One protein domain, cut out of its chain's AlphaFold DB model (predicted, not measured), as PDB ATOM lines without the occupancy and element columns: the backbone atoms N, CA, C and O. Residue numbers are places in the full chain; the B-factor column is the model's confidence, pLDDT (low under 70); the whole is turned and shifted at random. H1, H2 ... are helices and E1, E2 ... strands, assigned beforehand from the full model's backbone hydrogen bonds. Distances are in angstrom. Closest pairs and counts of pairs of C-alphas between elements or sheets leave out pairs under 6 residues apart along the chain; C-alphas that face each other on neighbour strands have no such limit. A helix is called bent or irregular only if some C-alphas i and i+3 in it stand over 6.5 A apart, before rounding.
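Overview. This is residues 4 to 109 of the 112 residues of an uncharacterized protein of Prevotella sp. CAG:873 (UniProt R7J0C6). A long, twisted sheet of four strands has two helices, H1 and H2, over one of its faces and no named helix over the other. The tight turn of the E2 and E3 hairpin makes one end of the long axis, and the E1 to E2 link makes the other. The printed part has 106 residues, with E1 E2 E3 E4 H1 H2 along the chain; the antiparallel sheet runs E1 E4 E3 E2, and the class is mixed. It is compact, with a radius of gyration of the C-alphas of 14.7 A, yet only just elongated, spanning 48 by 25 by 22 A.

Along the chain. E1, residues 4 to 10, begins at C-alpha 4 (108.011, -195.952, 275.130). E2, residues 20 to 33, measures 34.2 A and bends by 68 degrees at residue 24. E3, residues 39 to 50, measures 33.3 A, and E4, residues 63 to 71, 25.4 A. H1 is residues 77 to 88. H2, residues 96 to 108, ends at C-alpha 108 (127.626, -196.051, 261.181) and is irregular, with C-alphas 104 and 107 7.4 A apart.

Arrangement. E1 to E4 form a Greek key: E2 E3 E4 are a meander, each the antiparallel neighbour of the one before, and E1 is the antiparallel neighbour of E4. N 8 and O 65 are 2.9 A apart, N 43 and O 68 2.8 A, and N 22 and O 48 2.8 A, within hydrogen-bond range. H1 is on the sheet over E4, at a height of 9.8 A; their closest C-alphas, Glu 71 and Val 80, are 7.5 A apart. H2 is on the same face over E2, at a height of 10.1 A; their closest C-alphas, Pro 23 and Leu 99, are 6.8 A apart. H1 and H2 touch, closest at the C-alphas of Lys 81 and Ile 100, 6.1 A, at a steep tilt of 46 degrees, opposite ways. Every O i to N i+4 pair is within hydrogen-bond range in H1, and 7 of 9 in H2.

Size, cuts and confidence. The C-alphas of Ser 15 and Pro 35 are farthest apart, 48.9 A. The printed part has no cut; the E3 to E4 link is long. Residues 59, 108 and 109 are under pLDDT 70.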
ATOM      1  N   ILE A   4     107.234-196.245 273.922       92.25
ATOM      2  CA  ILE A   4     108.011-195.952 275.130       92.25
ATOM      3  C   ILE A   4     107.779-197.102 276.102       92.25
ATOM      4  O   ILE A   4     106.662-197.266 276.583       92.25
ATOM      5  N   LEU A   5     108.823-197.870 276.400       92.31
ATOM      6  CA  LEU A   5     108.736-198.987 277.337       92.31
ATOM      7  C   LEU A   5     108.750-198.519 278.790       92.31
ATOM      8  O   LEU A   5     108.000-199.019 279.620       92.31
ATOM      9  N   ASN A   6     109.663-197.602 279.112       91.62
ATOM     10  CA  ASN A   6     109.888-197.167 280.482       91.62
ATOM     11  C   ASN A   6     110.574-195.798 280.526       91.62
ATOM     12  O   ASN A   6     111.372-195.459 279.648       91.62
ATOM     13  N   THR A   7     110.309-195.046 281.589       92.12
ATOM     14  CA  THR A   7     111.011-193.812 281.936       92.12
ATOM     15  C   THR A   7     111.476-193.883 283.389       92.12
ATOM     16  O   THR A   7     110.740-194.289 284.282       92.12
ATOM     17  N   CYS A   8     112.725-193.504 283.644       91.44
ATOM     18  CA  CYS A   8     113.310-193.507 284.980       91.44
ATOM     19  C   CYS A   8     114.068-192.202 285.212       91.44
ATOM     20  O   CYS A   8     114.751-191.715 284.313       91.44
ATOM     21  N   VAL A   9     113.963-191.650 286.417       89.50
ATOM     22  CA  VAL A   9     114.743-190.488 286.848       89.50
ATOM     23  C   VAL A   9     115.731-190.945 287.914       89.50
ATOM     24  O   VAL A   9     115.354-191.612 288.876       89.50
ATOM     25  N   ILE A  10     116.999-190.594 287.732       87.88
ATOM     26  CA  ILE A  10     118.089-190.869 288.665       87.88
ATOM     27  C   ILE A  10     118.560-189.542 289.247       87.88
ATOM     28  O   ILE A  10     118.863-188.611 288.505       87.88
ATOM     29  N   GLY A  11     118.694-189.480 290.568       83.75
ATOM     30  CA  GLY A  11     119.137-188.283 291.280       83.75
ATOM     31  C   GLY A  11     117.989-187.559 291.974       83.75
ATOM     32  O   GLY A  11     116.836-187.984 291.929       83.75
ATOM     33  N   LYS A  12     118.328-186.483 292.683       78.75
ATOM     34  CA  LYS A  12     117.340-185.661 293.384       78.75
ATOM     35  C   LYS A  12     116.729-184.641 292.421       78.75
ATOM     36  O   LYS A  12     117.454-184.156 291.552       78.75
ATOM     37  N   PRO A  13     115.442-184.298 292.588       71.88
ATOM     38  CA  PRO A  13     114.840-183.202 291.845       71.88
ATOM     39  C   PRO A  13     115.624-181.911 292.105       71.88
ATOM     40  O   PRO A  13     116.076-181.656 293.224       71.88
ATOM     41  N   VAL A  14     115.813-181.136 291.044       77.06
ATOM     42  CA  VAL A  14     116.372-179.780 291.098       77.06
ATOM     43  C   VAL A  14     115.229-178.769 291.146       77.06
ATOM     44  O   VAL A  14     114.065-179.164 291.170       77.06
ATOM     45  N   SER A  15     115.544-177.470 291.176       79.44
ATOM     46  CA  SER A  15     114.517-176.443 290.997       79.44
ATOM     47  C   SER A  15     113.793-176.610 289.658       79.44
ATOM     48  O   SER A  15     114.356-177.135 288.696       79.44
ATOM     49  N   ASP A  16     112.569-176.087 289.592       77.94
ATOM     50  CA  ASP A  16     111.721-176.117 288.393       77.94
ATOM     51  C   ASP A  16     112.358-175.412 287.177       77.94
ATOM     52  O   ASP A  16     111.922-175.597 286.047       77.94
ATOM     53  N   GLU A  17     113.425-174.630 287.381       81.81
ATOM     54  CA  GLU A  17     114.207-174.005 286.305       81.81
ATOM     55  C   GLU A  17     115.000-175.021 285.461       81.81
ATOM     56  O   GLU A  17     115.473-174.692 284.369       81.81
ATOM     57  N   PHE A  18     115.172-176.246 285.968       83.44
ATOM     58  CA  PHE A  18     115.874-177.348 285.318       83.44
ATOM     59  C   PHE A  18     114.875-178.446 284.926       83.44
ATOM     60  O   PHE A  18     114.855-179.530 285.507       83.44
ATOM     61  N   ASP A  19     114.034-178.148 283.938       86.75
ATOM     62  CA  ASP A  19     112.971-179.024 283.419       86.75
ATOM     63  C   ASP A  19     113.250-179.562 282.002       86.75
ATOM     64  O   ASP A  19     112.442-180.288 281.416       86.75
ATOM     65  N   THR A  20     114.387-179.179 281.424       92.69
ATOM     66  CA  THR A  20     114.761-179.487 280.048       92.69
ATOM     67  C   THR A  20     115.725-180.673 280.028       92.69
ATOM     68  O   THR A  20     116.543-180.859 280.926       92.69
ATOM     69  N   LEU A  21     115.641-181.504 278.994       93.81
ATOM     70  CA  LEU A  21     116.469-182.689 278.818       93.81
ATOM     71  C   LEU A  21     117.563-182.434 277.786       93.81
ATOM     72  O   LEU A  21     117.284-182.222 276.608       93.81
ATOM     73  N   LEU A  22     118.817-182.510 278.216       93.19
ATOM     74  CA  LEU A  22     119.988-182.467 277.350       93.19
ATOM     75  C   LEU A  22     120.374-183.896 276.936       93.19
ATOM     76  O   LEU A  22     120.629-184.717 277.823       93.19
ATOM     77  N   PRO A  23     120.446-184.219 275.633       93.06
ATOM     78  CA  PRO A  23     120.905-185.531 275.186       93.06
ATOM     79  C   PRO A  23     122.324-185.841 275.690       93.06
ATOM     80  O   PRO A  23     123.224-185.020 275.542       93.06
ATOM     81  N   ASP A  24     122.516-187.021 276.284       91.00
ATOM     82  CA  ASP A  24     123.805-187.481 276.829       91.00
ATOM     83  C   ASP A  24     124.295-188.731 276.078       91.00
ATOM     84  O   ASP A  24     125.311-188.703 275.386       91.00
ATOM     85  N   LYS A  25     123.529-189.830 276.135       90.44
ATOM     86  CA  LYS A  25     123.927-191.113 275.533       90.44
ATOM     87  C   LYS A  25     122.760-191.806 274.836       90.44
ATOM     88  O   LYS A  25     121.658-191.861 275.377       90.44
ATOM     89  N   ILE A  26     123.033-192.399 273.676       90.56
ATOM     90  CA  ILE A  26     122.143-193.324 272.964       90.56
ATOM     91  C   ILE A  26     122.799-194.705 273.004       90.56
ATOM     92  O   ILE A  26     123.970-194.834 272.656       90.56
ATOM     93  N   GLU A  27     122.074-195.732 273.434       90.62
ATOM     94  CA  GLU A  27     122.579-197.108 273.473       90.62
ATOM     95  C   GLU A  27     121.508-198.083 272.988       90.62
ATOM     96  O   GLU A  27     120.376-198.033 273.462       90.62
ATOM     97  N   VAL A  28     121.854-198.971 272.053       89.88
ATOM     98  CA  VAL A  28     121.002-200.113 271.690       89.88
ATOM     99  C   VAL A  28     121.224-201.187 272.751       89.88
ATOM    100  O   VAL A  28     122.347-201.653 272.922       89.88
ATOM    101  N   VAL A  29     120.179-201.523 273.507       92.06
ATOM    102  CA  VAL A  29     120.259-202.476 274.629       92.06
ATOM    103  C   VAL A  29     119.724-203.856 274.273       92.06
ATOM    104  O   VAL A  29     120.086-204.824 274.932       92.06
ATOM    105  N   ASP A  30     118.876-203.947 273.250       90.38
ATOM    106  CA  ASP A  30     118.351-205.210 272.738       90.38
ATOM    107  C   ASP A  30     117.989-205.076 271.253       90.38
ATOM    108  O   ASP A  30     117.714-203.968 270.777       90.38
ATOM    109  N   CYS A  31     117.991-206.191 270.524       89.12
ATOM    110  CA  CYS A  31     117.649-206.238 269.106       89.12
ATOM    111  C   CYS A  31     116.937-207.551 268.761       89.12
ATOM    112  O   CYS A  31     117.532-208.629 268.784       89.12
ATOM    113  N   GLU A  32     115.664-207.447 268.389       89.31
ATOM    114  CA  GLU A  32     114.826-208.562 267.957       89.31
ATOM    115  C   GLU A  32     114.775-208.588 266.426       89.31
ATOM    116  O   GLU A  32     114.306-207.633 265.811       89.31
ATOM    117  N   SER A  33     115.258-209.664 265.800       86.50
ATOM    118  CA  SER A  33     115.180-209.861 264.341       86.50
ATOM    119  C   SER A  33     114.038-210.805 263.971       86.50
ATOM    120  O   SER A  33     113.848-211.827 264.629       86.50
ATOM    121  N   TYR A  34     113.324-210.503 262.888       83.69
ATOM    122  CA  TYR A  34     112.199-211.299 262.397       83.69
ATOM    123  C   TYR A  34     112.495-211.938 261.026       83.69
ATOM    124  O   TYR A  34     113.380-211.477 260.298       83.69
ATOM    125  N   PRO A  35     111.766-213.008 260.639       82.44
ATOM    126  CA  PRO A  35     111.991-213.719 259.372       82.44
ATOM    127  C   PRO A  35     111.782-212.880 258.105       82.44
ATOM    128  O   PRO A  35     112.286-213.241 257.047       82.44
ATOM    129  N   ASP A  36     111.048-211.769 258.195       81.62
ATOM    130  CA  ASP A  36     110.832-210.810 257.104       81.62
ATOM    131  C   ASP A  36     111.970-209.779 256.972       81.62
ATOM    132  O   ASP A  36     111.823-208.764 256.288       81.62
ATOM    133  N   CYS A  37     113.107-210.032 257.630       73.44
ATOM    134  CA  CYS A  37     114.263-209.142 257.734       73.44
ATOM    135  C   CYS A  37     113.973-207.809 258.448       73.44
ATOM    136  O   CYS A  37     114.851-206.938 258.493       73.44
ATOM    137  N   SER A  38     112.781-207.627 259.026       79.50
ATOM    138  CA  SER A  38     112.539-206.529 259.952       79.50
ATOM    139  C   SER A  38     113.278-206.795 261.264       79.50
ATOM    140  O   SER A  38     113.572-207.935 261.635       79.50
ATOM    141  N   TYR A  39     113.623-205.722 261.967       84.88
ATOM    142  CA  TYR A  39     114.135-205.832 263.322       84.88
ATOM    143  C   TYR A  39     113.683-204.649 264.166       84.88
ATOM    144  O   TYR A  39     113.543-203.519 263.675       84.88
ATOM    145  N   ILE A  40     113.451-204.937 265.441       89.81
ATOM    146  CA  ILE A  40     113.067-203.980 266.469       89.81
ATOM    147  C   ILE A  40     114.251-203.820 267.411       89.81
ATOM    148  O   ILE A  40     114.735-204.781 267.999       89.81
ATOM    149  N   GLU A  41     114.713-202.587 267.561       91.06
ATOM    150  CA  GLU A  41     115.724-202.241 268.550       91.06
ATOM    151  C   GLU A  41     115.040-201.729 269.817       91.06
ATOM    152  O   GLU A  41     114.169-200.855 269.752       91.06
ATOM    153  N   THR A  42     115.487-202.205 270.976       93.38
ATOM    154  CA  THR A  42     115.258-201.499 272.236       93.38
ATOM    155  C   THR A  42     116.427-200.555 272.469       93.38
ATOM    156  O   THR A  42     117.586-200.968 272.518       93.38
ATOM    157  N   VAL A  43     116.131-199.271 272.625       92.62
ATOM    158  CA  VAL A  43     117.118-198.198 272.698       92.62
ATOM    159  C   VAL A  43     116.949-197.443 274.003       92.62
ATOM    160  O   VAL A  43     115.860-196.978 274.339       92.62
ATOM    161  N   ARG A  44     118.050-197.295 274.733       94.75
ATOM    162  CA  ARG A  44     118.149-196.485 275.939       94.75
ATOM    163  C   ARG A  44     118.691-195.105 275.588       94.75
ATOM    164  O   ARG A  44     119.878-194.945 275.300       94.75
ATOM    165  N   PHE A  45     117.831-194.101 275.686       94.62
ATOM    166  CA  PHE A  45     118.227-192.699 275.691       94.62
ATOM    167  C   PHE A  45     118.516-192.256 277.121       94.62
ATOM    168  O   PHE A  45     117.708-192.458 278.024       94.62
ATOM    169  N   THR A  46     119.679-191.654 277.323       94.44
ATOM    170  CA  THR A  46     120.072-191.014 278.575       94.44
ATOM    171  C   THR A  46     120.115-189.517 278.346       94.44
ATOM    172  O   THR A  46     120.730-189.056 277.384       94.44
ATOM    173  N   PHE A  47     119.480-188.778 279.243       94.38
ATOM    174  CA  PHE A  47     119.429-187.329 279.244       94.38
ATOM    175  C   PHE A  47     119.978-186.801 280.561       94.38
ATOM    176  O   PHE A  47     119.659-187.331 281.626       94.38
ATOM    177  N   SER A  48     120.765-185.736 280.490       93.50
ATOM    178  CA  SER A  48     121.066-184.911 281.658       93.50
ATOM    179  C   SER A  48     119.974-183.861 281.812       93.50
ATOM    180  O   SER A  48     119.516-183.299 280.820       93.50
ATOM    181  N   VAL A  49     119.554-183.580 283.040       92.25
ATOM    182  CA  VAL A  49     118.608-182.491 283.291       92.25
ATOM    183  C   VAL A  49     119.349-181.151 283.193       92.25
ATOM    184  O   VAL A  49     120.428-180.978 283.768       92.25
ATOM    185  N   CYS A  50     118.789-180.207 282.444       91.31
ATOM    186  CA  CYS A  50     119.346-178.885 282.196       91.31
ATOM    187  C   CYS A  50     118.258-177.804 282.239       91.31
ATOM    188  O   CYS A  50     117.063-178.092 282.264       91.31
ATOM    189  N   ASN A  51     118.675-176.542 282.235       90.62
ATOM    190  CA  ASN A  51     117.763-175.425 282.006       90.62
ATOM    191  C   ASN A  51     117.529-175.201 280.500       90.62
ATOM    192  O   ASN A  51     118.176-175.820 279.651       90.62
ATOM    193  N   GLN A  52     116.666-174.246 280.159       88.19
ATOM    194  CA  GLN A  52     116.333-173.901 278.768       88.19
ATOM    195  C   GLN A  52     117.531-173.432 277.919       88.19
ATOM    196  O   GLN A  52     117.459-173.408 276.692       88.19
ATOM    197  N   LYS A  53     118.648-173.053 278.556       88.12
ATOM    198  CA  LYS A  53     119.892-172.641 277.886       88.12
ATOM    199  C   LYS A  53     120.885-173.798 277.710       88.12
ATOM    200  O   LYS A  53     121.971-173.575 277.183       88.12
ATOM    201  N   GLY A  54     120.541-175.006 278.161       85.50
ATOM    202  CA  GLY A  54     121.413-176.181 278.118       85.50
ATOM    203  C   GLY A  54     122.432-176.260 279.261       85.50
ATOM    204  O   GLY A  54     123.322-177.103 279.215       85.50
ATOM    205  N   ALA A  55     122.332-175.411 280.291       87.56
ATOM    206  CA  ALA A  55     123.219-175.485 281.452       87.56
ATOM    207  C   ALA A  55     122.733-176.555 282.440       87.56
ATOM    208  O   ALA A  55     121.542-176.623 282.749       87.56
ATOM    209  N   THR A  56     123.651-177.374 282.951       87.31
ATOM    210  CA  THR A  56     123.354-178.450 283.906       87.31
ATOM    211  C   THR A  56     123.600-177.996 285.350       87.31
ATOM    212  O   THR A  56     124.466-177.152 285.593       87.31
ATOM    213  N   PRO A  57     122.891-178.562 286.344       81.06
ATOM    214  CA  PRO A  57     123.028-178.186 287.755       81.06
ATOM    215  C   PRO A  57     124.301-178.745 288.435       81.06
ATOM    216  O   PRO A  57     124.338-178.920 289.650       81.06
ATOM    217  N   GLY A  58     125.363-179.028 287.669       77.50
ATOM    218  CA  GLY A  58     126.640-179.567 288.150       77.50
ATOM    219  C   GLY A  58     126.999-180.946 287.574       77.50
ATOM    220  O   GLY A  58     126.241-181.545 286.815       77.50
ATOM    221  N   PHE A  59     128.179-181.459 287.952       67.06
ATOM    222  CA  PHE A  59     128.808-182.664 287.372       67.06
ATOM    223  C   PHE A  59     128.032-183.980 287.601       67.06
ATOM    224  O   PHE A  59     128.170-184.921 286.824       67.06
ATOM    225  N   HIS A  60     127.200-184.041 288.646       71.62
ATOM    226  CA  HIS A  60     126.350-185.192 288.987       71.62
ATOM    227  C   HIS A  60     124.871-184.797 289.077       71.62
ATOM    228  O   HIS A  60     124.145-185.255 289.961       71.62
ATOM    229  N   GLY A  61     124.441-183.903 288.182       79.38
ATOM    230  CA  GLY A  61     123.036-183.535 288.050       79.38
ATOM    231  C   GLY A  61     122.141-184.752 287.776       79.38
ATOM    232  O   GLY A  61     122.630-185.798 287.328       79.38
ATOM    233  N   PRO A  62     120.832-184.642 288.054       89.06
ATOM    234  CA  PRO A  62     119.916-185.733 287.794       89.06
ATOM    235  C   PRO A  62     119.892-186.094 286.311       89.06
ATOM    236  O   PRO A  62     120.145-185.268 285.429       89.06
ATOM    237  N   LYS A  63     119.579-187.361 286.055       91.94
ATOM    238  CA  LYS A  63     119.461-187.921 284.715       91.94
ATOM    239  C   LYS A  63     118.075-188.487 284.504       91.94
ATOM    240  O   LYS A  63     117.511-189.107 285.402       91.94
ATOM    241  N   GLN A  64     117.569-188.339 283.293       93.50
ATOM    242  CA  GLN A  64     116.370-189.021 282.843       93.50
ATOM    243  C   GLN A  64     116.755-190.084 281.821       93.50
ATOM    244  O   GLN A  64     117.488-189.819 280.872       93.50
ATOM    245  N   ILE A  65     116.272-191.301 282.023       95.25
ATOM    246  CA  ILE A  65     116.490-192.435 281.134       95.25
ATOM    247  C   ILE A  65     115.155-192.802 280.504       95.25
ATOM    248  O   ILE A  65     114.158-192.969 281.205       95.25
ATOM    249  N   VAL A  66     115.145-192.946 279.184       95.62
ATOM    250  CA  VAL A  66     113.972-193.337 278.403       95.62
ATOM    251  C   VAL A  66     114.328-194.571 277.585       95.62
ATOM    252  O   VAL A  66     115.278-194.549 276.806       95.62
ATOM    253  N   TYR A  67     113.562-195.643 277.763       95.50
ATOM    254  CA  TYR A  67     113.670-196.857 276.962       95.50
ATOM    255  C   TYR A  67     112.596-196.840 275.881       95.50
ATOM    256  O   TYR A  67     111.410-196.727 276.191       95.50
ATOM    257  N   LEU A  68     113.011-196.956 274.624       94.06
ATOM    258  CA  LEU A  68     112.133-196.974 273.459       94.06
ATOM    259  C   LEU A  68     112.296-198.293 272.710       94.06
ATOM    260  O   LEU A  68     113.428-198.714 272.494       94.06
ATOM    261  N   LYS A  69     111.201-198.899 272.249       92.75
ATOM    262  CA  LYS A  69     111.258-199.862 271.142       92.75
ATOM    263  C   LYS A  69     111.028-199.124 269.843       92.75
ATOM    264  O   LYS A  69     110.080-198.349 269.732       92.75
ATOM    265  N   ILE A  70     111.898-199.351 268.871       89.50
ATOM    266  CA  ILE A  70     111.827-198.726 267.556       89.50
ATOM    267  C   ILE A  70     112.050-199.810 266.514       89.50
ATOM    268  O   ILE A  70     113.084-200.474 266.487       89.50
ATOM    269  N   GLU A  71     111.070-199.967 265.633       86.44
ATOM    270  CA  GLU A  71     111.244-200.744 264.416       86.44
ATOM    271  C   GLU A  71     112.224-199.992 263.519       86.44
ATOM    272  O   GLU A  71     112.001-198.831 263.188       86.44
ATOM    273  N   ALA A  72     113.340-200.627 263.178       77.94
ATOM    274  CA  ALA A  72     114.383-200.003 262.376       77.94
ATOM    275  C   ALA A  72     114.729-200.838 261.130       77.94
ATOM    276  O   ALA A  72     115.281-200.293 260.173       77.94
ATOM    277  N   GLY A  73     114.391-202.128 261.073       76.12
ATOM    278  CA  GLY A  73     114.660-202.962 259.892       76.12
ATOM    279  C   GLY A  73     113.985-202.453 258.618       76.12
ATOM    280  O   GLY A  73     112.880-201.944 258.698       76.12
ATOM    281  N   TYR A  74     114.681-202.541 257.474       73.12
ATOM    282  CA  TYR A  74     114.263-202.219 256.087       73.12
ATOM    283  C   TYR A  74     113.207-201.109 255.852       73.12
ATOM    284  O   TYR A  74     112.565-201.073 254.803       73.12
ATOM    285  N   ILE A  75     113.066-200.145 256.762       81.25
ATOM    286  CA  ILE A  75     112.172-199.001 256.609       81.25
ATOM    287  C   ILE A  75     112.954-197.743 256.218       81.25
ATOM    288  O   ILE A  75     114.105-197.567 256.634       81.25
ATOM    289  N   PRO A  76     112.345-196.835 255.433       86.44
ATOM    290  CA  PRO A  76     112.962-195.560 255.095       86.44
ATOM    291  C   PRO A  76     113.345-194.773 256.351       86.44
ATOM    292  O   PRO A  76     112.541-194.643 257.277       86.44
ATOM    293  N   VAL A  77     114.549-194.195 256.355       86.56
ATOM    294  CA  VAL A  77     115.074-193.424 257.495       86.56
ATOM    295  C   VAL A  77     114.131-192.295 257.917       86.56
ATOM    296  O   VAL A  77     113.931-192.070 259.106       86.56
ATOM    297  N   GLU A  78     113.457-191.653 256.963       89.12
ATOM    298  CA  GLU A  78     112.492-190.587 257.240       89.12
ATOM    299  C   GLU A  78     111.286-191.068 258.056       89.12
ATOM    300  O   GLU A  78     110.765-190.336 258.899       89.12
ATOM    301  N   ARG A  79     110.878-192.331 257.881       88.94
ATOM    302  CA  ARG A  79     109.809-192.937 258.681       88.94
ATOM    303  C   ARG A  79     110.263-193.161 260.123       88.94
ATOM    304  O   ARG A  79     109.513-192.844 261.043       88.94
ATOM    305  N   VAL A  80     111.500-193.630 260.311       88.62
ATOM    306  CA  VAL A  80     112.126-193.785 261.637       88.62
ATOM    307  C   VAL A  80     112.205-192.433 262.346       88.62
ATOM    308  O   VAL A  80     111.799-192.314 263.500       88.62
ATOM    309  N   LYS A  81     112.681-191.391 261.650       92.06
ATOM    310  CA  LYS A  81     112.794-190.028 262.192       92.06
ATOM    311  C   LYS A  81     111.437-189.462 262.600       92.06
ATOM    312  O   LYS A  81     111.309-188.911 263.691       92.06
ATOM    313  N   ALA A  82     110.415-189.612 261.755       92.19
ATOM    314  CA  ALA A  82     109.062-189.148 262.055       92.19
ATOM    315  C   ALA A  82     108.474-189.846 263.291       92.19
ATOM    316  O   ALA A  82     107.869-189.198 264.148       92.19
ATOM    317  N   GLU A  83     108.685-191.156 263.411       90.94
ATOM    318  CA  GLU A  83     108.245-191.922 264.573       90.94
ATOM    319  C   GLU A  83     108.991-191.521 265.848       90.94
ATOM    320  O   GLU A  83     108.357-191.275 266.876       90.94
ATOM    321  N   LEU A  84     110.314-191.371 265.776       92.44
ATOM    322  CA  LEU A  84     111.114-190.918 266.906       92.44
ATOM    323  C   LEU A  84     110.692-189.512 267.354       92.44
ATOM    324  O   LEU A  84     110.501-189.291 268.547       92.44
ATOM    325  N   ARG A  85     110.442-188.592 266.414       94.44
ATOM    326  CA  ARG A  85     109.921-187.247 266.710       94.44
ATOM    327  C   ARG A  85     108.577-187.311 267.440       94.44
ATOM    328  O   ARG A  85     108.377-186.595 268.416       94.44
ATOM    329  N   ARG A  86     107.672-188.198 267.011       94.44
ATOM    330  CA  ARG A  86     106.372-188.419 267.668       94.44
ATOM    331  C   ARG A  86     106.519-188.974 269.088       94.44
ATOM    332  O   ARG A  86     105.745-188.598 269.960       94.44
ATOM    333  N   LEU A  87     107.455-189.893 269.319       93.50
ATOM    334  CA  LEU A  87     107.689-190.471 270.648       93.50
ATOM    335  C   LEU A  87     108.337-189.457 271.595       93.50
ATOM    336  O   LEU A  87     107.932-189.343 272.751       93.50
ATOM    337  N   LEU A  88     109.315-188.704 271.090       93.62
ATOM    338  CA  LEU A  88     110.092-187.750 271.868       93.62
ATOM    339  C   LEU A  88     109.372-186.416 272.115       93.62
ATOM    340  O   LEU A  88     109.747-185.714 273.047       93.62
ATOM    341  N   SER A  89     108.313-186.085 271.366       94.19
ATOM    342  CA  SER A  89     107.544-184.837 271.542       94.19
ATOM    343  C   SER A  89     106.888-184.683 272.920       94.19
ATOM    344  O   SER A  89     106.459-183.592 273.282       94.19
ATOM    345  N   ARG A  90     106.813-185.770 273.696       92.38
ATOM    346  CA  ARG A  90     106.325-185.782 275.083       92.38
ATOM    347  C   ARG A  90     107.332-185.213 276.083       92.38
ATOM    348  O   ARG A  90     106.975-185.011 277.239       92.38
ATOM    349  N   PHE A  91     108.575-185.001 275.664       93.38
ATOM    350  CA  PHE A  91     109.657-184.523 276.508       93.38
ATOM    351  C   PHE A  91     110.154-183.166 276.014       93.38
ATOM    352  O   PHE A  91     110.283-182.934 274.812       93.38
ATOM    353  N   ASN A  92     110.493-182.281 276.949       93.75
ATOM    354  CA  ASN A  92     111.153-181.022 276.635       93.75
ATOM    355  C   ASN A  92     112.652-181.276 276.401       93.75
ATOM    356  O   ASN A  92     113.438-181.233 277.341       93.75
ATOM    357  N   ILE A  93     113.046-181.625 275.172       94.69
ATOM    358  CA  ILE A  93     114.432-181.993 274.836       94.69
ATOM    359  C   ILE A  93     115.144-180.831 274.142       94.69
ATOM    360  O   ILE A  93     114.735-180.370 273.074       94.69
ATOM    361  N   PHE A  94     116.274-180.415 274.707       93.62
ATOM    362  CA  PHE A  94     117.173-179.457 274.083       93.62
ATOM    363  C   PHE A  94     117.775-180.066 272.812       93.62
ATOM    364  O   PHE A  94     118.371-181.141 272.856       93.62
ATOM    365  N   ARG A  95     117.630-179.373 271.674       91.12
ATOM    366  CA  ARG A  95     118.150-179.807 270.360       91.12
ATOM    367  C   ARG A  95     117.666-181.203 269.932       91.12
ATOM    368  O   ARG A  95     118.435-182.019 269.432       91.12
ATOM    369  N   VAL A  96     116.366-181.467 270.087       93.81
ATOM    370  CA  VAL A  96     115.740-182.750 269.709       93.81
ATOM    371  C   VAL A  96     116.025-183.184 268.261       93.81
ATOM    372  O   VAL A  96     116.180-184.372 267.999       93.81
ATOM    373  N   GLU A  97     116.155-182.243 267.323       93.38
ATOM    374  CA  GLU A  97     116.463-182.560 265.921       93.38
ATOM    375  C   GLU A  97     117.885-183.118 265.749       93.38
ATOM    376  O   GLU A  97     118.070-184.101 265.037       93.38
ATOM    377  N   GLU A  98     118.877-182.582 266.472       92.00
ATOM    378  CA  GLU A  98     120.248-183.121 266.467       92.00
ATOM    379  C   GLU A  98     120.275-184.551 267.028       92.00
ATOM    380  O   GLU A  98     120.974-185.418 266.504       92.00
ATOM    381  N   LEU A  99     119.459-184.825 268.053       92.94
ATOM    382  CA  LEU A  99     119.290-186.164 268.614       92.94
ATOM    383  C   LEU A  99     118.664-187.144 267.610       92.94
ATOM    384  O   LEU A  99     119.117-188.285 267.504       92.94
ATOM    385  N   ILE A 100     117.623-186.717 266.889       93.19
ATOM    386  CA  ILE A 100     116.944-187.543 265.881       93.19
ATOM    387  C   ILE A 100     117.900-187.880 264.732       93.19
ATOM    388  O   ILE A 100     117.959-189.035 264.303       93.19
ATOM    389  N   GLU A 101     118.674-186.900 264.262       90.81
ATOM    390  CA  GLU A 101     119.700-187.128 263.245       90.81
ATOM    391  C   GLU A 101     120.779-188.082 263.757       90.81
ATOM    392  O   GLU A 101     121.049-189.092 263.108       90.81
ATOM    393  N   ALA A 102     121.335-187.844 264.951       89.31
ATOM    394  CA  ALA A 102     122.308-188.750 265.558       89.31
ATOM    395  C   ALA A 102     121.758-190.183 265.595       89.31
ATOM    396  O   ALA A 102     122.365-191.103 265.047       89.31
ATOM    397  N   PHE A 103     120.544-190.376 266.115       89.31
ATOM    398  CA  PHE A 103     119.905-191.686 266.118       89.31
ATOM    399  C   PHE A 103     119.857-192.324 264.724       89.31
ATOM    400  O   PHE A 103     120.204-193.497 264.589       89.31
ATOM    401  N   ALA A 104     119.478-191.586 263.680       85.81
ATOM    402  CA  ALA A 104     119.441-192.103 262.312       85.81
ATOM    403  C   ALA A 104     120.822-192.575 261.812       85.81
ATOM    404  O   ALA A 104     120.913-193.608 261.145       85.81
ATOM    405  N   TYR A 105     121.897-191.875 262.181       80.88
ATOM    406  CA  TYR A 105     123.270-192.222 261.797       80.88
ATOM    407  C   TYR A 105     123.940-193.261 262.708       80.88
ATOM    408  O   TYR A 105     125.041-193.719 262.392       80.88
ATOM    409  N   ARG A 106     123.289-193.710 263.790       77.50
ATOM    410  CA  ARG A 106     123.880-194.647 264.767       77.50
ATOM    411  C   ARG A 106     124.434-195.929 264.163       77.50
ATOM    412  O   ARG A 106     125.441-196.437 264.637       77.50
ATOM    413  N   ARG A 107     123.844-196.416 263.068       71.44
ATOM    414  CA  ARG A 107     124.320-197.613 262.351       71.44
ATOM    415  C   ARG A 107     125.761-197.505 261.855       71.44
ATOM    416  O   ARG A 107     126.387-198.528 261.617       71.44
ATOM    417  N   TYR A 108     126.276-196.289 261.686       69.81
ATOM    418  CA  TYR A 108     127.626-196.051 261.181       69.81
ATOM    419  C   TYR A 108     128.682-195.948 262.286       69.81
ATOM    420  O   TYR A 108     129.870-196.053 261.990       69.81
ATOM    421  N   TYR A 109     128.280-195.743 263.544       68.38
ATOM    422  CA  TYR A 109     129.214-195.519 264.654       68.38
ATOM    423  C   TYR A 109     128.970-196.405 265.885       68.38
ATOM    424  O   TYR A 109     129.876-196.567 266.701       68.38
TER     425      TYR A 109